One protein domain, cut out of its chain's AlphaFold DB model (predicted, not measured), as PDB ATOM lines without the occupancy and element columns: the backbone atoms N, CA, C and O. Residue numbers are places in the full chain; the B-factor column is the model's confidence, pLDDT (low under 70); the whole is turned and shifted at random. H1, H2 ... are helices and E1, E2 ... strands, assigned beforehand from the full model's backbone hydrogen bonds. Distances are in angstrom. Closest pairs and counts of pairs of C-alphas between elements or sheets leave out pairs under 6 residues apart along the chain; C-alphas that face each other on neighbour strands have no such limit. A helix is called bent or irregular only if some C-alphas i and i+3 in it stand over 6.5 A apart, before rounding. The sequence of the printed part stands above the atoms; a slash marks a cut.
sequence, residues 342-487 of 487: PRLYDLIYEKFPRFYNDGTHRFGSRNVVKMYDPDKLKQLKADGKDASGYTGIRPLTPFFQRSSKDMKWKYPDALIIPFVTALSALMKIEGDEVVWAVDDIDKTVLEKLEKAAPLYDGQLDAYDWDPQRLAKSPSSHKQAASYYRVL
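AT A GLANCE: This is residues 342 to 487 of the 487 residues of an uncharacterized protein of Brevundimonas alba (UniProt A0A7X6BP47). Four crossed helices make a thick body in two pairs, H1 with H4 and H3 with H7, while the small E2 and E3 hairpin lies at one end of a long outline and the short helix H2 at the other. The short helices H5 and H6 lie near the beginning of H7, and a long unnamed stretch, residues 383 to 416, leads from H2 back to the body. The 146 printed residues hold seven named helices and three named strands, in the order H1, E1, H2, H3, E2, E3, H4, H5, H6, H7; E2 and E3 form an antiparallel sheet, and the class is mostly helix. The whole is compact, with a radius of gyration of the C-alphas of 16.6 A, yet its spans are 64 by 31 by 25 A.

HOW THE PARTS SIT: H1, residues 342 to 357, touches H4, residues 441 to 455, closest at the C-alphas of Tyr 356 and Pro 454, 4.6 A apart; they run the same way at a tilt of 35.0 degrees, only just steep. With residues 344 to 348 alone H1 touches H3, residues 417 to 426; the closest C-alphas, of Tyr 345 and Val 420, are 5.9 A apart. E1, residues 370 to 372, pairs with no named strand and meets H2, residues 374 to 382, only through their link. E2, residues 427 to 430, and E3, residues 433 to 436, are a hairpin; N 428 and O 435 are within hydrogen-bond range at 2.9 A. H7, residues 474 to 486, touches H3 at a steep tilt of 38 degrees, the same way, with the closest C-alphas, of Ala 422 and Ala 481, 4.2 A apart. H4 and H7 touch, the closest C-alphas being those of Ala 452 and Tyr 483, 5.8 A apart. H5, residues 457 to 462, and H6, residues 467 to 472, are each close to H7 but not clearly touching, at 6.6 A and 6.3 A between closest C-alphas. Every O i to N i+4 pair is within hydrogen-bond range in H2, H5, H6 and H7, against 10 of 12 in H1, 3 of 6 in H3 and 8 of 11 in H4.

IN THESE COORDINATES: H1 begins at C-alpha 342, (141.023, 116.538, 176.932), and spans 23.8 A; it has a kink of 36 degrees near residue 351 and is irregular, C-alphas 350 and 353 being 7.3 A apart. H4 spans 21.1 A and is only just irregular, with C-alphas 451 and 454 6.7 A apart. H3 spans 15.5 A, H2 12.3 A, and H7 18.6 A, ending at C-alpha 486, (135.154, 132.427, 193.879).

THE WHOLE: The C-alphas farthest apart, of Asp 383 and Gly 431, are 64.6 A apart. The printed part has no cut; the links H1 to E1 and H2 to H3 are long, with 12 and 34 residues. Mean pLDDT of the printed part is 93.4, and residues 359 and 487 are under 70.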
ATOM      1  N   PRO A 342     139.849 116.414 177.798       98.12
ATOM      2  CA  PRO A 342     141.023 116.538 176.932       98.12
ATOM      3  C   PRO A 342     141.101 117.875 176.187       98.12
ATOM      4  O   PRO A 342     142.180 118.447 176.031       98.12
ATOM      5  N   ARG A 343     139.955 118.398 175.736       97.62
ATOM      6  CA  ARG A 343     139.876 119.668 175.005       97.62
ATOM      7  C   ARG A 343     140.091 120.846 175.951       97.62
ATOM      8  O   ARG A 343     140.856 121.752 175.629       97.62
ATOM      9  N   LEU A 344     139.489 120.800 177.139       98.56
ATOM     10  CA  LEU A 344     139.687 121.814 178.180       98.56
ATOM     11  C   LEU A 344     141.123 121.813 178.722       98.56
ATOM     12  O   LEU A 344     141.687 122.873 178.983       98.56
ATOM     13  N   TYR A 345     141.747 120.641 178.829       98.25
ATOM     14  CA  TYR A 345     143.162 120.506 179.165       98.25
ATOM     15  C   TYR A 345     144.032 121.243 178.148       98.25
ATOM     16  O   TYR A 345     144.871 122.063 178.522       98.25
ATOM     17  N   ASP A 346     143.830 120.961 176.860       97.69
ATOM     18  CA  ASP A 346     144.570 121.599 175.774       97.69
ATOM     19  C   ASP A 346     144.346 123.118 175.752       97.69
ATOM     20  O   ASP A 346     145.297 123.870 175.537       97.69
ATOM     21  N   LEU A 347     143.128 123.576 176.053       97.50
ATOM     22  CA  LEU A 347     142.788 124.995 176.164       97.50
ATOM     23  C   LEU A 347     143.557 125.684 177.302       97.50
ATOM     24  O   LEU A 347     144.145 126.751 177.098       97.50
ATOM     25  N   ILE A 348     143.612 125.055 178.482       97.81
ATOM     26  CA  ILE A 348     144.407 125.538 179.618       97.81
ATOM     27  C   ILE A 348     145.893 125.556 179.246       97.81
ATOM     28  O   ILE A 348     146.576 126.549 179.500       97.81
ATOM     29  N   TYR A 349     146.395 124.494 178.609       97.19
ATOM     30  CA  TYR A 349     147.790 124.401 178.173       97.19
ATOM     31  C   TYR A 349     148.163 125.500 177.174       97.19
ATOM     32  O   TYR A 349     149.222 126.118 177.258       97.19
ATOM     33  N   GLU A 350     147.288 125.778 176.216       96.25
ATOM     34  CA  GLU A 350     147.543 126.806 175.219       96.25
ATOM     35  C   GLU A 350     147.598 128.207 175.843       96.25
ATOM     36  O   GLU A 350     148.491 128.997 175.523       96.25
ATOM     37  N   LYS A 351     146.636 128.537 176.714       95.69
ATOM     38  CA  LYS A 351     146.420 129.923 177.153       95.69
ATOM     39  C   LYS A 351     147.136 130.303 178.440       95.69
ATOM     40  O   LYS A 351     147.447 131.482 178.613       95.69
ATOM     41  N   PHE A 352     147.456 129.342 179.307       95.88
ATOM     42  CA  PHE A 352     148.071 129.613 180.607       95.88
ATOM     43  C   PHE A 352     149.317 130.518 180.536       95.88
ATOM     44  O   PHE A 352     149.351 131.506 181.269       95.88
ATOM     45  N   PRO A 353     150.304 130.288 179.640       94.88
ATOM     46  CA  PRO A 353     151.487 131.147 179.564       94.88
ATOM     47  C   PRO A 353     151.170 132.610 179.253       94.88
ATOM     48  O   PRO A 353     151.824 133.510 179.776       94.88
ATOM     49  N   ARG A 354     150.187 132.853 178.378       92.81
ATOM     50  CA  ARG A 354     149.776 134.205 177.998       92.81
ATOM     51  C   ARG A 354     149.115 134.901 179.182       92.81
ATOM     52  O   ARG A 354     149.593 135.951 179.580       92.81
ATOM     53  N   PHE A 355     148.101 134.280 179.777       93.88
ATOM     54  CA  PHE A 355     147.382 134.868 180.907       93.88
ATOM     55  C   PHE A 355     148.276 135.094 182.122       93.88
ATOM     56  O   PHE A 355     148.181 136.123 182.775       93.88
ATOM     57  N   TYR A 356     149.210 134.181 182.386       93.69
ATOM     58  CA  TYR A 356     150.214 134.387 183.421       93.69
ATOM     59  C   TYR A 356     151.104 135.616 183.126       93.69
ATOM     60  O   TYR A 356     151.440 136.370 184.038       93.69
ATOM     61  N   ASN A 357     151.465 135.855 181.859       90.94
ATOM     62  CA  ASN A 357     152.273 137.010 181.443       90.94
ATOM     63  C   ASN A 357     151.503 138.333 181.368       90.94
ATOM     64  O   ASN A 357     152.148 139.373 181.433       90.94
ATOM     65  N   ASP A 358     150.174 138.315 181.216       80.94
ATOM     66  CA  ASP A 358     149.353 139.534 181.131       80.94
ATOM     67  C   ASP A 358     149.379 140.348 182.451       80.94
ATOM     68  O   ASP A 358     149.007 141.520 182.474       80.94
ATOM     69  N   GLY A 359     149.889 139.760 183.543       65.69
ATOM     70  CA  GLY A 359     150.321 140.483 184.744       65.69
ATOM     71  C   GLY A 359     151.704 141.148 184.602       65.69
ATOM     72  O   GLY A 359     152.129 141.572 183.533       65.69
ATOM     73  N   THR A 360     152.459 141.233 185.701       72.00
ATOM     74  CA  THR A 360     153.861 141.714 185.690       72.00
ATOM     75  C   THR A 360     154.885 140.576 185.583       72.00
ATOM     76  O   THR A 360     156.078 140.782 185.823       72.00
ATOM     77  N   HIS A 361     154.430 139.361 185.270       86.44
ATOM     78  CA  HIS A 361     155.234 138.145 185.351       86.44
ATOM     79  C   HIS A 361     155.944 137.809 184.031       86.44
ATOM     80  O   HIS A 361     155.678 138.380 182.975       86.44
ATOM     81  N   ARG A 362     156.903 136.876 184.098       88.81
ATOM     82  CA  ARG A 362     157.716 136.439 182.952       88.81
ATOM     83  C   ARG A 362     157.798 134.915 182.904       88.81
ATOM     84  O   ARG A 362     158.753 134.314 183.380       88.81
ATOM     85  N   PHE A 363     156.810 134.273 182.292       91.81
ATOM     86  CA  PHE A 363     156.742 132.814 182.155       91.81
ATOM     87  C   PHE A 363     157.991 132.243 181.470       91.81
ATOM     88  O   PHE A 363     158.592 131.276 181.928       91.81
ATOM     89  N   GLY A 364     158.424 132.893 180.385       89.19
ATOM     90  CA  GLY A 364     159.560 132.450 179.577       89.19
ATOM     91  C   GLY A 364     160.934 132.600 180.233       89.19
ATOM     92  O   GLY A 364     161.898 132.088 179.679       89.19
ATOM     93  N   SER A 365     161.055 133.288 181.377       88.38
ATOM     94  CA  SER A 365     162.344 133.423 182.074       88.38
ATOM     95  C   SER A 365     162.636 132.271 183.036       88.38
ATOM     96  O   SER A 365     163.654 132.294 183.722       88.38
ATOM     97  N   ARG A 366     161.737 131.290 183.144       92.62
ATOM     98  CA  ARG A 366     161.851 130.180 184.093       92.62
ATOM     99  C   ARG A 366     162.549 128.999 183.424       92.62
ATOM    100  O   ARG A 366     162.195 128.623 182.314       92.62
ATOM    101  N   ASN A 367     163.497 128.371 184.120       89.94
ATOM    102  CA  ASN A 367     164.386 127.343 183.551       89.94
ATOM    103  C   ASN A 367     163.657 126.130 182.939       89.94
ATOM    104  O   ASN A 367     164.166 125.488 182.022       89.94
ATOM    105  N   VAL A 368     162.470 125.799 183.451       94.12
ATOM    106  CA  VAL A 368     161.643 124.684 182.961       94.12
ATOM    107  C   VAL A 368     160.849 125.031 181.696       94.12
ATOM    108  O   VAL A 368     160.291 124.139 181.058       94.12
ATOM    109  N   VAL A 369     160.805 126.308 181.315       95.62
ATOM    110  CA  VAL A 369     160.067 126.830 180.166       95.62
ATOM    111  C   VAL A 369     161.047 127.135 179.036       95.62
ATOM    112  O   VAL A 369     162.080 127.764 179.241       95.62
ATOM    113  N   LYS A 370     160.717 126.709 177.814       95.94
ATOM    114  CA  LYS A 370     161.526 126.988 176.621       95.94
ATOM    115  C   LYS A 370     160.726 127.764 175.598       95.94
ATOM    116  O   LYS A 370     159.637 127.336 175.224       95.94
ATOM    117  N   MET A 371     161.273 128.864 175.097       94.88
ATOM    118  CA  MET A 371     160.656 129.613 174.010       94.88
ATOM    119  C   MET A 371     160.888 128.901 172.673       94.88
ATOM    120  O   MET A 371     162.007 128.498 172.352       94.88
ATOM    121  N   TYR A 372     159.826 128.735 171.892       94.94
ATOM    122  CA  TYR A 372     159.913 128.238 170.528       94.94
ATOM    123  C   TYR A 372     160.384 129.357 169.603       94.94
ATOM    124  O   TYR A 372     159.611 130.226 169.208       94.94
ATOM    125  N   ASP A 373     161.670 129.318 169.277       94.88
ATOM    126  CA  ASP A 373     162.305 130.220 168.324       94.88
ATOM    127  C   ASP A 373     163.483 129.471 167.674       94.88
ATOM    128  O   ASP A 373     164.596 129.433 168.221       94.88
ATOM    129  N   PRO A 374     163.233 128.762 166.556       94.88
ATOM    130  CA  PRO A 374     164.247 127.937 165.909       94.88
ATOM    131  C   PRO A 374     165.399 128.768 165.337       94.88
ATOM    132  O   PRO A 374     166.527 128.274 165.283       94.88
ATOM    133  N   ASP A 375     165.143 130.012 164.935       96.12
ATOM    134  CA  ASP A 375     166.152 130.886 164.343       96.12
ATOM    135  C   ASP A 375     167.061 131.462 165.426       96.12
ATOM    136  O   ASP A 375     168.288 131.394 165.303       96.12
ATOM    137  N   LYS A 376     166.490 131.900 166.554       94.25
ATOM    138  CA  LYS A 376     167.276 132.322 167.715       94.25
ATOM    139  C   LYS A 376     168.082 131.177 168.315       94.25
ATOM    140  O   LYS A 376     169.243 131.376 168.672       94.25
ATOM    141  N   LEU A 377     167.515 129.968 168.366       95.25
ATOM    142  CA  LEU A 377     168.236 128.767 168.795       95.25
ATOM    143  C   LEU A 377     169.460 128.492 167.908       95.25
ATOM    144  O   LEU A 377     170.531 128.183 168.430       95.25
ATOM    145  N   LYS A 378     169.319 128.596 166.580       96.00
ATOM    146  CA  LYS A 378     170.443 128.438 165.642       96.00
ATOM    147  C   LYS A 378     171.492 129.532 165.842       96.00
ATOM    148  O   LYS A 378     172.672 129.205 165.921       96.00
ATOM    149  N   GLN A 379     171.064 130.790 165.976       96.69
ATOM    150  CA  GLN A 379     171.954 131.930 166.204       96.69
ATOM    151  C   GLN A 379     172.788 131.750 167.480       96.69
ATOM    152  O   GLN A 379     174.008 131.841 167.433       96.69
ATOM    153  N   LEU A 380     172.149 131.452 168.616       95.31
ATOM    154  CA  LEU A 380     172.846 131.296 169.899       95.31
ATOM    155  C   LEU A 380     173.848 130.138 169.871       95.31
ATOM    156  O   LEU A 380     174.951 130.277 170.393       95.31
ATOM    157  N   LYS A 381     173.495 129.025 169.213       94.00
ATOM    158  CA  LYS A 381     174.410 127.892 169.024       94.00
ATOM    159  C   LYS A 381     175.609 128.245 168.147       94.00
ATOM    160  O   LYS A 381     176.715 127.832 168.474       94.00
ATOM    161  N   ALA A 382     175.399 128.990 167.061       95.44
ATOM    162  CA  ALA A 382     176.482 129.449 166.190       95.44
ATOM    163  C   ALA A 382     177.431 130.417 166.915       95.44
ATOM    164  O   ALA A 382     178.645 130.318 166.762       95.44
ATOM    165  N   ASP A 383     176.883 131.287 167.763       95.94
ATOM    166  CA  ASP A 383     177.636 132.246 168.577       95.94
ATOM    167  C   ASP A 383     178.332 131.616 169.805       95.94
ATOM    168  O   ASP A 383     179.004 132.326 170.552       95.94
ATOM    169  N   GLY A 384     178.130 130.320 170.081       93.81
ATOM    170  CA  GLY A 384     178.637 129.664 171.294       93.81
ATOM    171  C   GLY A 384     178.008 130.173 172.603       93.81
ATOM    172  O   GLY A 384     178.622 130.063 173.662       93.81
ATOM    173  N   LYS A 385     176.802 130.753 172.544       95.06
ATOM    174  CA  LYS A 385     176.064 131.302 173.697       95.06
ATOM    175  C   LYS A 385     175.089 130.282 174.285       95.06
ATOM    176  O   LYS A 385     174.683 129.330 173.618       95.06
ATOM    177  N   ASP A 386     174.662 130.518 175.527       91.12
ATOM    178  CA  ASP A 386     173.624 129.700 176.157       91.12
ATOM    179  C   ASP A 386     172.304 129.779 175.371       91.12
ATOM    180  O   ASP A 386     171.761 130.857 175.126       91.12
ATOM    181  N   ALA A 387     171.798 128.612 174.979       91.50
ATOM    182  CA  ALA A 387     170.551 128.438 174.244       91.50
ATOM    183  C   ALA A 387     169.542 127.550 174.997       91.50
ATOM    184  O   ALA A 387     168.563 127.088 174.410       91.50
ATOM    185  N   SER A 388     169.782 127.285 176.287       90.12
ATOM    186  CA  SER A 388     168.985 126.385 177.132       90.12
ATOM    187  C   SER A 388     167.501 126.775 177.220       90.12
ATOM    188  O   SER A 388     166.636 125.891 177.211       90.12
ATOM    189  N   GLY A 389     167.210 128.081 177.212       92.56
ATOM    190  CA  GLY A 389     165.861 128.658 177.227       92.56
ATOM    191  C   GLY A 389     165.116 128.626 175.887       92.56
ATOM    192  O   GLY A 389     163.992 129.115 175.809       92.56
ATOM    193  N   TYR A 390     165.702 128.057 174.829       94.62
ATOM    194  CA  TYR A 390     165.117 128.026 173.488       94.62
ATOM    195  C   TYR A 390     164.896 126.595 172.989       94.62
ATOM    196  O   TYR A 390     165.605 125.651 173.345       94.62
ATOM    197  N   THR A 391     163.898 126.406 172.127       94.69
ATOM    198  CA  THR A 391     163.625 125.124 171.474       94.69
ATOM    199  C   THR A 391     163.279 125.300 170.000       94.69
ATOM    200  O   THR A 391     162.591 126.236 169.611       94.69
ATOM    201  N   GLY A 392     163.755 124.367 169.170       93.44
ATOM    202  CA  GLY A 392     163.358 124.251 167.765       93.44
ATOM    203  C   GLY A 392     162.166 123.315 167.564       93.44
ATOM    204  O   GLY A 392     161.708 123.142 166.439       93.44
ATOM    205  N   ILE A 393     161.669 122.693 168.637       91.81
ATOM    206  CA  ILE A 393     160.516 121.798 168.585       91.81
ATOM    207  C   ILE A 393     159.265 122.644 168.774       91.81
ATOM    208  O   ILE A 393     159.089 123.245 169.833       91.81
ATOM    209  N   ARG A 394     158.397 122.655 167.760       92.50
ATOM    210  CA  ARG A 394     157.114 123.353 167.826       92.50
ATOM    211  C   ARG A 394     156.289 122.820 169.012       92.50
ATOM    212  O   ARG A 394     156.131 121.602 169.114       92.50
ATOM    213  N   PRO A 395     155.788 123.688 169.908       93.69
ATOM    214  CA  PRO A 395     154.883 123.277 170.969       93.69
ATOM    215  C   PRO A 395     153.566 122.796 170.362       93.69
ATOM    216  O   PRO A 395     153.009 123.451 169.475       93.69
ATOM    217  N   LEU A 396     153.106 121.644 170.839       94.19
ATOM    218  CA  LEU A 396     151.836 121.036 170.466       94.19
ATOM    219  C   LEU A 396     151.014 120.829 171.732       94.19
ATOM    220  O   LEU A 396     151.588 120.560 172.790       94.19
ATOM    221  N   THR A 397     149.697 120.937 171.618       94.75
ATOM    222  CA  THR A 397     148.801 120.642 172.727       94.75
ATOM    223  C   THR A 397     148.845 119.143 173.074       94.75
ATOM    224  O   THR A 397     149.036 118.314 172.174       94.75
ATOM    225  N   PRO A 398     148.730 118.755 174.355       93.44
ATOM    226  CA  PRO A 398     148.956 117.369 174.774       93.44
ATOM    227  C   PRO A 398     148.027 116.326 174.142       93.44
ATOM    228  O   PRO A 398     148.512 115.264 173.735       93.44
ATOM    229  N   PHE A 399     146.731 116.618 174.012       95.25
ATOM    230  CA  PHE A 399     145.746 115.659 173.509       95.25
ATOM    231  C   PHE A 399     145.544 115.771 172.000       95.25
ATOM    232  O   PHE A 399     145.789 114.804 171.279       95.25
ATOM    233  N   PHE A 400     145.171 116.939 171.483       93.94
ATOM    234  CA  PHE A 400     144.857 117.142 170.065       93.94
ATOM    235  C   PHE A 400     146.091 117.382 169.185       93.94
ATOM    236  O   PHE A 400     145.968 117.373 167.964       93.94
ATOM    237  N   GLN A 401     147.281 117.559 169.773       92.44
ATOM    238  CA  GLN A 401     148.538 117.810 169.048       92.44
ATOM    239  C   GLN A 401     148.450 118.994 168.078       92.44
ATOM    240  O   GLN A 401     149.096 119.021 167.030       92.44
ATOM    241  N   ARG A 402     147.660 120.004 168.449       91.38
ATOM    242  CA  ARG A 402     147.489 121.230 167.671       91.38
ATOM    243  C   ARG A 402     148.536 122.251 168.082       91.38
ATOM    244  O   ARG A 402     149.084 122.197 169.176       91.38
ATOM    245  N   SER A 403     148.830 123.184 167.191       90.88
ATOM    246  CA  SER A 403     149.694 124.325 167.484       90.88
ATOM    247  C   SER A 403     148.961 125.597 167.105       90.88
ATOM    248  O   SER A 403     148.291 125.632 166.071       90.88
ATOM    249  N   SER A 404     149.111 126.648 167.903       88.81
ATOM    250  CA  SER A 404     148.540 127.961 167.617       88.81
ATOM    251  C   SER A 404     149.616 129.047 167.671       88.81
ATOM    252  O   SER A 404     150.734 128.826 168.140       88.81
ATOM    253  N   LYS A 405     149.283 130.248 167.188       83.25
ATOM    254  CA  LYS A 405     150.183 131.414 167.261       83.25
ATOM    255  C   LYS A 405     150.466 131.855 168.705       83.25
ATOM    256  O   LYS A 405     151.482 132.508 168.945       83.25
ATOM    257  N   ASP A 406     149.593 131.489 169.643       79.56
ATOM    258  CA  ASP A 406     149.741 131.810 171.064       79.56
ATOM    259  C   ASP A 406     150.709 130.844 171.773       79.56
ATOM    260  O   ASP A 406     151.278 131.181 172.812       79.56
ATOM    261  N   MET A 407     150.993 129.679 171.176       91.00
ATOM    262  CA  MET A 407     151.887 128.659 171.732       91.00
ATOM    263  C   MET A 407     153.369 128.977 171.491       91.00
ATOM    264  O   MET A 407     154.070 128.302 170.736       91.00
ATOM    265  N   LYS A 408     153.865 130.016 172.164       91.94
ATOM    266  CA  LYS A 408     155.275 130.439 172.092       91.94
ATOM    267  C   LYS A 408     156.196 129.669 173.033       91.94
ATOM    268  O   LYS A 408     157.412 129.745 172.882       91.94
ATOM    269  N   TRP A 409     155.644 128.941 174.000       94.31
ATOM    270  CA  TRP A 409     156.413 128.266 175.039       94.31
ATOM    271  C   TRP A 409     156.141 126.768 175.051       94.31
ATOM    272  O   TRP A 409     155.000 126.326 174.964       94.31
ATOM    273  N   LYS A 410     157.207 125.987 175.204       94.56
ATOM    274  CA  LYS A 410     157.168 124.568 175.542       94.56
ATOM    275  C   LYS A 410     157.488 124.421 177.021       94.56
ATOM    276  O   LYS A 410     158.543 124.878 177.463       94.56
ATOM    277  N   TYR A 411     156.611 123.765 177.766       95.81
ATOM    278  CA  TYR A 411     156.775 123.593 179.204       95.81
ATOM    279  C   TYR A 411     156.128 122.286 179.694       95.81
ATOM    280  O   TYR A 411     155.331 121.691 178.962       95.81
ATOM    281  N   PRO A 412     156.485 121.808 180.901       95.19
ATOM    282  CA  PRO A 412     155.905 120.605 181.481       95.19
ATOM    283  C   PRO A 412     154.444 120.809 181.881       95.19
ATOM    284  O   PRO A 412     154.131 121.671 182.699       95.19
ATOM    285  N   ASP A 413     153.578 119.934 181.388       94.25
ATOM    286  CA  ASP A 413     152.159 119.811 181.731       94.25
ATOM    287  C   ASP A 413     151.851 119.913 183.229       94.25
ATOM    288  O   ASP A 413     150.852 120.500 183.629       94.25
ATOM    289  N   ALA A 414     152.737 119.384 184.072       95.19
ATOM    290  CA  ALA A 414     152.584 119.391 185.523       95.19
ATOM    291  C   ALA A 414     152.368 120.806 186.108       95.19
ATOM    292  O   ALA A 414     151.753 120.941 187.162       95.19
ATOM    293  N   LEU A 415     152.813 121.861 185.411       96.44
ATOM    294  CA  LEU A 415     152.570 123.249 185.814       96.44
ATOM    295  C   LEU A 415     151.083 123.642 185.786       96.44
ATOM    296  O   LEU A 415     150.682 124.513 186.554       96.44
ATOM    297  N   ILE A 416     150.267 122.995 184.946       96.81
ATOM    298  CA  ILE A 416     148.837 123.311 184.781       96.81
ATOM    299  C   ILE A 416     147.888 122.257 185.359       96.81
ATOM    300  O   ILE A 416     146.692 122.514 185.462       96.81
ATOM    301  N   ILE A 417     148.393 121.088 185.762       96.56
ATOM    302  CA  ILE A 417     147.571 120.000 186.318       96.56
ATOM    303  C   ILE A 417     146.627 120.467 187.445       96.56
ATOM    304  O   ILE A 417     145.464 120.061 187.433       96.56
ATOM    305  N   PRO A 418     147.044 121.340 188.384       97.19
ATOM    306  CA  PRO A 418     146.137 121.883 189.393       97.19
ATOM    307  C   PRO A 418     144.888 122.562 188.807       97.19
ATOM    308  O   PRO A 418     143.788 122.317 189.298       97.19
ATOM    309  N   PHE A 419     145.026 123.323 187.716       98.00
ATOM    310  CA  PHE A 419     143.898 123.948 187.012       98.00
ATOM    311  C   PHE A 419     143.021 122.935 186.282       98.00
ATOM    312  O   PHE A 419     141.802 123.060 186.300       98.00
ATOM    313  N   VAL A 420     143.618 121.894 185.700       97.94
ATOM    314  CA  VAL A 420     142.860 120.807 185.063       97.94
ATOM    315  C   VAL A 420     141.959 120.122 186.091       97.94
ATOM    316  O   VAL A 420     140.768 119.962 185.864       97.94
ATOM    317  N   THR A 421     142.489 119.773 187.266       96.62
ATOM    318  CA  THR A 421     141.667 119.156 188.322       96.62
ATOM    319  C   THR A 421     140.661 120.119 188.949       96.62
ATOM    320  O   THR A 421     139.652 119.674 189.484       96.62
ATOM    321  N   ALA A 422     140.920 121.430 188.878       96.88
ATOM    322  CA  ALA A 422     140.017 122.467 189.366       96.88
ATOM    323  C   ALA A 422     138.746 122.598 188.516       96.88
ATOM    324  O   ALA A 422     137.788 123.211 188.979       96.88
ATOM    325  N   LEU A 423     138.696 121.994 187.320       97.88
ATOM    326  CA  LEU A 423     137.492 121.958 186.485       97.88
ATOM    327  C   LEU A 423     136.283 121.342 187.204       97.88
ATOM    328  O   LEU A 423     135.158 121.705 186.878       97.88
ATOM    329  N   SER A 424     136.484 120.497 188.226       96.69
ATOM    330  CA  SER A 424     135.379 120.000 189.063       96.69
ATOM    331  C   SER A 424     134.601 121.113 189.769       96.69
ATOM    332  O   SER A 424     133.422 120.949 190.054       96.69
ATOM    333  N   ALA A 425     135.219 122.272 190.014       96.19
ATOM    334  CA  ALA A 425     134.540 123.439 190.573       96.19
ATOM    335  C   ALA A 425     133.508 124.065 189.621       96.19
ATOM    336  O   ALA A 425     132.695 124.868 190.068       96.19
ATOM    337  N   LEU A 426     133.562 123.726 188.332       97.12
ATOM    338  CA  LEU A 426     132.633 124.194 187.304       97.12
ATOM    339  C   LEU A 426     131.559 123.148 186.984       97.12
ATOM    340  O   LEU A 426     130.831 123.305 186.010       97.12
ATOM    341  N   MET A 427     131.465 122.083 187.779       97.88
ATOM    342  CA  MET A 427     130.459 121.032 187.660       97.88
ATOM    343  C   MET A 427     129.426 121.169 188.785       97.88
ATOM    344  O   MET A 427     129.712 121.728 189.846       97.88
ATOM    345  N   LYS A 428     128.225 120.642 188.565       97.12
ATOM    346  CA  LYS A 428     127.156 120.548 189.566       97.12
ATOM    347  C   LYS A 428     126.434 119.206 189.448       97.12
ATOM    348  O   LYS A 428     126.554 118.520 188.436       97.12
ATOM    349  N   ILE A 429     125.679 118.873 190.489       98.00
ATOM    350  CA  ILE A 429     124.759 117.736 190.490       98.00
ATOM    351  C   ILE A 429     123.362 118.230 190.110       98.00
ATOM    352  O   ILE A 429     122.833 119.131 190.766       98.00
ATOM    353  N   GLU A 430     122.765 117.629 189.084       96.75
ATOM    354  CA  GLU A 430     121.357 117.805 188.721       96.75
ATOM    355  C   GLU A 430     120.648 116.449 188.763       96.75
ATOM    356  O   GLU A 430     120.872 115.585 187.922       96.75
ATOM    357  N   GLY A 431     119.811 116.238 189.783       95.50
ATOM    358  CA  GLY A 431     119.269 114.905 190.060       95.50
ATOM    359  C   GLY A 431     120.396 113.923 190.388       95.50
ATOM    360  O   GLY A 431     121.156 114.166 191.323       95.50
ATOM    361  N   ASP A 432     120.508 112.858 189.595       95.06
ATOM    362  CA  ASP A 432     121.562 111.841 189.705       95.06
ATOM    363  C   ASP A 432     122.686 112.038 188.672       95.06
ATOM    364  O   ASP A 432     123.548 111.172 188.519       95.06
ATOM    365  N   GLU A 433     122.703 113.160 187.951       97.75
ATOM    366  CA  GLU A 433     123.667 113.429 186.884       97.75
ATOM    367  C   GLU A 433     124.707 114.475 187.286       97.75
ATOM    368  O   GLU A 433     124.415 115.456 187.980       97.75
ATOM    369  N   VAL A 434     125.939 114.283 186.809       98.19
ATOM    370  CA  VAL A 434     126.980 115.313 186.848       98.19
ATOM    371  C   VAL A 434     126.931 116.106 185.551       98.19
ATOM    372  O   VAL A 434     127.121 115.550 184.472       98.19
ATOM    373  N   VAL A 435     126.730 117.418 185.662       98.00
ATOM    374  CA  VAL A 435     126.650 118.331 184.515       98.00
ATOM    375  C   VAL A 435     127.576 119.531 184.699       98.00
ATOM    376  O   VAL A 435     127.972 119.873 185.819       98.00
ATOM    377  N   TRP A 436     127.912 120.216 183.605       98.12
ATOM    378  CA  TRP A 436     128.557 121.523 183.696       98.12
ATOM    379  C   TRP A 436     127.611 122.530 184.366       98.12
ATOM    380  O   TRP A 436     126.422 122.608 184.068       98.12
ATOM    381  N   ALA A 437     128.141 123.331 185.287       96.50
ATOM    382  CA  ALA A 437     127.394 124.385 185.971       96.50
ATOM    383  C   ALA A 437     127.158 125.627 185.091       96.50
ATOM    384  O   ALA A 437     126.550 126.595 185.548       96.50
ATOM    385  N   VAL A 438     127.658 125.607 183.853       94.94
ATOM    386  CA  VAL A 438     127.702 126.725 182.910       94.94
ATOM    387  C   VAL A 438     127.363 126.250 181.499       94.94
ATOM    388  O   VAL A 438     127.660 125.110 181.150       94.94
ATOM    389  N   ASP A 439     126.792 127.141 180.687       91.62
ATOM    390  CA  ASP A 439     126.352 126.814 179.323       91.62
ATOM    391  C   ASP A 439     127.520 126.713 178.326       91.62
ATOM    392  O   ASP A 439     127.546 125.830 177.473       91.62
ATOM    393  N   ASP A 440     128.500 127.617 178.432       96.44
ATOM    394  CA  ASP A 440     129.704 127.640 177.593       96.44
ATOM    395  C   ASP A 440     130.933 127.395 178.472       96.44
ATOM    396  O   ASP A 440     131.501 128.312 179.086       96.44
ATOM    397  N   ILE A 441     131.309 126.121 178.576       97.00
ATOM    398  CA  ILE A 441     132.416 125.695 179.426       97.00
ATOM    399  C   ILE A 441     133.764 126.231 178.927       97.00
ATOM    400  O   ILE A 441     134.603 126.611 179.739       97.00
ATOM    401  N   ASP A 442     133.964 126.358 177.617       97.19
ATOM    402  CA  ASP A 442     135.220 126.824 177.018       97.19
ATOM    403  C   ASP A 442     135.470 128.277 177.383       97.19
ATOM    404  O   ASP A 442     136.531 128.630 177.909       97.19
ATOM    405  N   LYS A 443     134.457 129.115 177.147       97.19
ATOM    406  CA  LYS A 443     134.497 130.526 177.500       97.19
ATOM    407  C   LYS A 443     134.691 130.701 179.001       97.19
ATOM    408  O   LYS A 443     135.560 131.467 179.414       97.19
ATOM    409  N   THR A 444     133.936 129.960 179.809       96.88
ATOM    410  CA  THR A 444     134.037 130.049 181.270       96.88
ATOM    411  C   THR A 444     135.442 129.683 181.747       96.88
ATOM    412  O   THR A 444     136.033 130.425 182.529       96.88
ATOM    413  N   VAL A 445     136.018 128.580 181.261       97.44
ATOM    414  CA  VAL A 445     137.375 128.155 181.634       97.44
ATOM    415  C   VAL A 445     138.404 129.224 181.284       97.44
ATOM    416  O   VAL A 445     139.270 129.513 182.109       97.44
ATOM    417  N   LEU A 446     138.296 129.857 180.113       96.19
ATOM    418  CA  LEU A 446     139.185 130.954 179.727       96.19
ATOM    419  C   LEU A 446     139.063 132.156 180.663       96.19
ATOM    420  O   LEU A 446     140.083 132.638 181.148       96.19
ATOM    421  N   GLU A 447     137.843 132.600 180.963       95.50
ATOM    422  CA  GLU A 447     137.600 133.743 181.850       95.50
ATOM    423  C   GLU A 447     138.113 133.491 183.277       95.50
ATOM    424  O   GLU A 447     138.690 134.383 183.906       95.50
ATOM    425  N   LYS A 448     137.935 132.270 183.806       95.81
ATOM    426  CA  LYS A 448     138.490 131.902 185.119       95.81
ATOM    427  C   LYS A 448     140.010 131.817 185.065       95.81
ATOM    428  O   LYS A 448     140.674 132.317 185.971       95.81
ATOM    429  N   LEU A 449     140.573 131.201 184.025       96.19
ATOM    430  CA  LEU A 449     142.018 131.034 183.876       96.19
ATOM    431  C   LEU A 449     142.736 132.379 183.717       96.19
ATOM    432  O   LEU A 449     143.789 132.557 184.320       96.19
ATOM    433  N   GLU A 450     142.162 133.322 182.968       95.19
ATOM    434  CA  GLU A 450     142.704 134.673 182.778       95.19
ATOM    435  C   GLU A 450     142.907 135.391 184.115       95.19
ATOM    436  O   GLU A 450     143.975 135.936 184.384       95.19
ATOM    437  N   LYS A 451     141.911 135.314 185.002       93.88
ATOM    438  CA  LYS A 451     141.990 135.906 186.342       93.88
ATOM    439  C   LYS A 451     142.885 135.103 187.289       93.88
ATOM    440  O   LYS A 451     143.566 135.676 188.135       93.88
ATOM    441  N   ALA A 452     142.867 133.775 187.181       94.50
ATOM    442  CA  ALA A 452     143.531 132.884 188.126       94.50
ATOM    443  C   ALA A 452     145.034 132.711 187.862       94.50
ATOM    444  O   ALA A 452     145.801 132.542 188.810       94.50
ATOM    445  N   ALA A 453     145.471 132.739 186.598       94.25
ATOM    446  CA  ALA A 453     146.853 132.444 186.228       94.25
ATOM    447  C   ALA A 453     147.875 133.414 186.860       94.25
ATOM    448  O   ALA A 453     148.831 132.912 187.455       94.25
ATOM    449  N   PRO A 454     147.684 134.753 186.850       93.00
ATOM    450  CA  PRO A 454     148.590 135.676 187.545       93.00
ATOM    451  C   PRO A 454     148.643 135.437 189.062       93.00
ATOM    452  O   PRO A 454     149.707 135.445 189.672       93.00
ATOM    453  N   LEU A 455     147.492 135.142 189.680       91.75
ATOM    454  CA  LEU A 455     147.381 134.895 191.126       91.75
ATOM    455  C   LEU A 455     148.054 133.588 191.570       91.75
ATOM    456  O   LEU A 455     148.207 133.331 192.767       91.75
ATOM    457  N   TYR A 456     148.431 132.732 190.624       92.44
ATOM    458  CA  TYR A 456     149.068 131.452 190.899       92.44
ATOM    459  C   TYR A 456     150.598 131.546 191.009       92.44
ATOM    460  O   TYR A 456     151.237 130.573 191.408       92.44
ATOM    461  N   ASP A 457     151.188 132.715 190.733       91.31
ATOM    462  CA  ASP A 457     152.636 132.948 190.821       91.31
ATOM    463  C   ASP A 457     153.221 132.569 192.184       91.31
ATOM    464  O   ASP A 457     154.203 131.836 192.258       91.31
ATOM    465  N   GLY A 458     152.545 132.958 193.272       90.56
ATOM    466  CA  GLY A 458     152.980 132.620 194.627       90.56
ATOM    467  C   GLY A 458     153.066 131.111 194.879       90.56
ATOM    468  O   GLY A 458     153.955 130.668 195.598       90.56
ATOM    469  N   GLN A 459     152.194 130.305 194.257       93.06
ATOM    470  CA  GLN A 459     152.301 128.846 194.336       93.06
ATOM    471  C   GLN A 459     153.453 128.322 193.480       93.06
ATOM    472  O   GLN A 459     154.199 127.459 193.929       93.06
ATOM    473  N   LEU A 460     153.635 128.841 192.266       93.81
ATOM    474  CA  LEU A 460     154.750 128.431 191.407       93.81
ATOM    475  C   LEU A 460     156.106 128.716 192.068       93.81
ATOM    476  O   LEU A 460     156.966 127.835 192.086       93.81
ATOM    477  N   ASP A 461     156.268 129.894 192.669       92.56
ATOM    478  CA  ASP A 461     157.477 130.271 193.403       92.56
ATOM    479  C   ASP A 461     157.645 129.461 194.700       92.56
ATOM    480  O   ASP A 461     158.755 129.022 194.991       92.56
ATOM    481  N   ALA A 462     156.568 129.161 195.441       93.50
ATOM    482  CA  ALA A 462     156.642 128.339 196.658       93.50
ATOM    483  C   ALA A 462     157.148 126.902 196.415       93.50
ATOM    484  O   ALA A 462     157.645 126.255 197.340       93.50
ATOM    485  N   TYR A 463     157.023 126.394 195.185       94.62
ATOM    486  CA  TYR A 463     157.578 125.101 194.769       94.62
ATOM    487  C   TYR A 463     158.803 125.237 193.861       94.62
ATOM    488  O   TYR A 463     159.168 124.266 193.202       94.62
ATOM    489  N   ASP A 464     159.446 126.407 193.823       94.06
ATOM    490  CA  ASP A 464     160.659 126.669 193.038       94.06
ATOM    491  C   ASP A 464     160.494 126.367 191.539       94.06
ATOM    492  O   ASP A 464     161.445 125.979 190.856       94.06
ATOM    493  N   TRP A 465     159.269 126.493 191.016       94.38
ATOM    494  CA  TRP A 465     158.908 126.089 189.653       94.38
ATOM    495  C   TRP A 465     159.177 124.612 189.334       94.38
ATOM    496  O   TRP A 465     159.205 124.234 188.161       94.38
ATOM    497  N   ASP A 466     159.336 123.761 190.353       95.69
ATOM    498  CA  ASP A 466     159.464 122.316 190.191       95.69
ATOM    499  C   ASP A 466     158.097 121.725 189.795       95.69
ATOM    500  O   ASP A 466     157.181 121.642 190.627       95.69
ATOM    501  N   PRO A 467     157.936 121.256 188.542       94.69
ATOM    502  CA  PRO A 467     156.648 120.778 188.060       94.69
ATOM    503  C   PRO A 467     156.177 119.525 188.813       94.69
ATOM    504  O   PRO A 467     154.981 119.321 189.011       94.69
ATOM    505  N   GLN A 468     157.108 118.673 189.251       93.75
ATOM    506  CA  GLN A 468     156.782 117.440 189.960       93.75
ATOM    507  C   GLN A 468     156.332 117.723 191.388       93.75
ATOM    508  O   GLN A 468     155.395 117.078 191.851       93.75
ATOM    509  N   ARG A 469     156.969 118.661 192.097       94.81
ATOM    510  CA  ARG A 469     156.538 119.043 193.452       94.81
ATOM    511  C   ARG A 469     155.185 119.752 193.412       94.81
ATOM    512  O   ARG A 469     154.302 119.396 194.191       94.81
ATOM    513  N   LEU A 470     154.998 120.668 192.459       94.75
ATOM    514  CA  LEU A 470     153.754 121.419 192.288       94.75
ATOM    515  C   LEU A 470     152.556 120.498 192.008       94.75
ATOM    516  O   LEU A 470     151.579 120.534 192.753       94.75
ATOM    517  N   ALA A 471     152.643 119.639 190.984       93.12
ATOM    518  CA  ALA A 471     151.549 118.748 190.578       93.12
ATOM    519  C   ALA A 471     151.252 117.624 191.581       93.12
ATOM    520  O   ALA A 471     150.252 116.924 191.458       93.12
ATOM    521  N   LYS A 472     152.146 117.393 192.548       92.69
ATOM    522  CA  LYS A 472     151.954 116.393 193.607       92.69
ATOM    523  C   LYS A 472     151.446 117.005 194.908       92.69
ATOM    524  O   LYS A 472     151.130 116.249 195.826       92.69
ATOM    525  N   SER A 473     151.386 118.333 195.003       93.38
ATOM    526  CA  SER A 473     151.010 119.033 196.225       93.38
ATOM    527  C   SER A 473     149.497 119.226 196.332       93.38
ATOM    528  O   SER A 473     148.926 119.982 195.546       93.38
ATOM    529  N   PRO A 474     148.833 118.666 197.361       92.19
ATOM    530  CA  PRO A 474     147.405 118.894 197.583       92.19
ATOM    531  C   PRO A 474     147.032 120.375 197.741       92.19
ATOM    532  O   PRO A 474     145.925 120.769 197.383       92.19
ATOM    533  N   SER A 475     147.943 121.202 198.273       93.06
ATOM    534  CA  SER A 475     147.715 122.644 198.463       93.06
ATOM    535  C   SER A 475     147.558 123.368 197.123       93.06
ATOM    536  O   SER A 475     146.628 124.151 196.950       93.06
ATOM    537  N   SER A 476     148.398 123.025 196.144       94.25
ATOM    538  CA  SER A 476     148.355 123.579 194.787       94.25
ATOM    539  C   SER A 476     147.008 123.321 194.108       94.25
ATOM    540  O   SER A 476     146.384 124.243 193.585       94.25
ATOM    541  N   HIS A 477     146.509 122.082 194.193       94.62
ATOM    542  CA  HIS A 477     145.194 121.702 193.666       94.62
ATOM    543  C   HIS A 477     144.048 122.449 194.362       94.62
ATOM    544  O   HIS A 477     143.157 122.975 193.697       94.62
ATOM    545  N   LYS A 478     144.081 122.549 195.700       92.81
ATOM    546  CA  LYS A 478     143.065 123.288 196.470       92.81
ATOM    547  C   LYS A 478     143.042 124.778 196.122       92.81
ATOM    548  O   LYS A 478     141.960 125.349 196.013       92.81
ATOM    549  N   GLN A 479     144.211 125.391 195.931       93.38
ATOM    550  CA  GLN A 479     144.318 126.801 195.561       93.38
ATOM    551  C   GLN A 479     143.784 127.059 194.147       93.38
ATOM    552  O   GLN A 479     143.027 127.998 193.945       93.38
ATOM    553  N   ALA A 480     144.127 126.217 193.168       94.25
ATOM    554  CA  ALA A 480     143.577 126.355 191.819       94.25
ATOM    555  C   ALA A 480     142.042 126.211 191.816       94.25
ATOM    556  O   ALA A 480     141.344 127.001 191.182       94.25
ATOM    557  N   ALA A 481     141.508 125.258 192.589       93.38
ATOM    558  CA  ALA A 481     140.066 125.060 192.728       93.38
ATOM    559  C   ALA A 481     139.352 126.258 193.373       93.38
ATOM    560  O   ALA A 481     138.241 126.591 192.967       93.38
ATOM    561  N   SER A 482     139.966 126.935 194.352       93.31
ATOM    562  CA  SER A 482     139.347 128.111 194.980       93.31
ATOM    563  C   SER A 482     139.178 129.267 193.992       93.31
ATOM    564  O   SER A 482     138.142 129.929 194.014       93.31
ATOM    565  N   TYR A 483     140.120 129.451 193.063       92.44
ATOM    566  CA  TYR A 483     139.997 130.460 192.011       92.44
ATOM    567  C   TYR A 483     138.823 130.195 191.070       92.44
ATOM    568  O   TYR A 483     138.165 131.138 190.651       92.44
ATOM    569  N   TYR A 484     138.513 128.933 190.774       91.25
ATOM    570  CA  TYR A 484     137.384 128.602 189.896       91.25
ATOM    571  C   TYR A 484     136.025 128.718 190.605       91.25
ATOM    572  O   TYR A 484     135.020 128.921 189.933       91.25
ATOM    573  N   ARG A 485     135.993 128.636 191.947       86.75
ATOM    574  CA  ARG A 485     134.767 128.762 192.763       86.75
ATOM    575  C   ARG A 485     134.376 130.202 193.103       86.75
ATOM    576  O   ARG A 485     133.197 130.469 193.299       86.75
ATOM    577  N   VAL A 486     135.359 131.082 193.300       70.56
ATOM    578  CA  VAL A 486     135.154 132.427 193.879       70.56
ATOM    579  C   VAL A 486     135.073 133.525 192.817       70.56
ATOM    580  O   VAL A 486     134.403 134.536 193.024       70.56
ATOM    581  N   LEU A 487     135.787 133.348 191.706       54.22
ATOM    582  CA  LEU A 487     135.747 134.242 190.543       54.22
ATOM    583  C   LEU A 487     134.606 133.845 189.627       54.22
ATOM    584  O   LEU A 487     134.401 134.521 188.584       54.22
TER     585      LEU A 487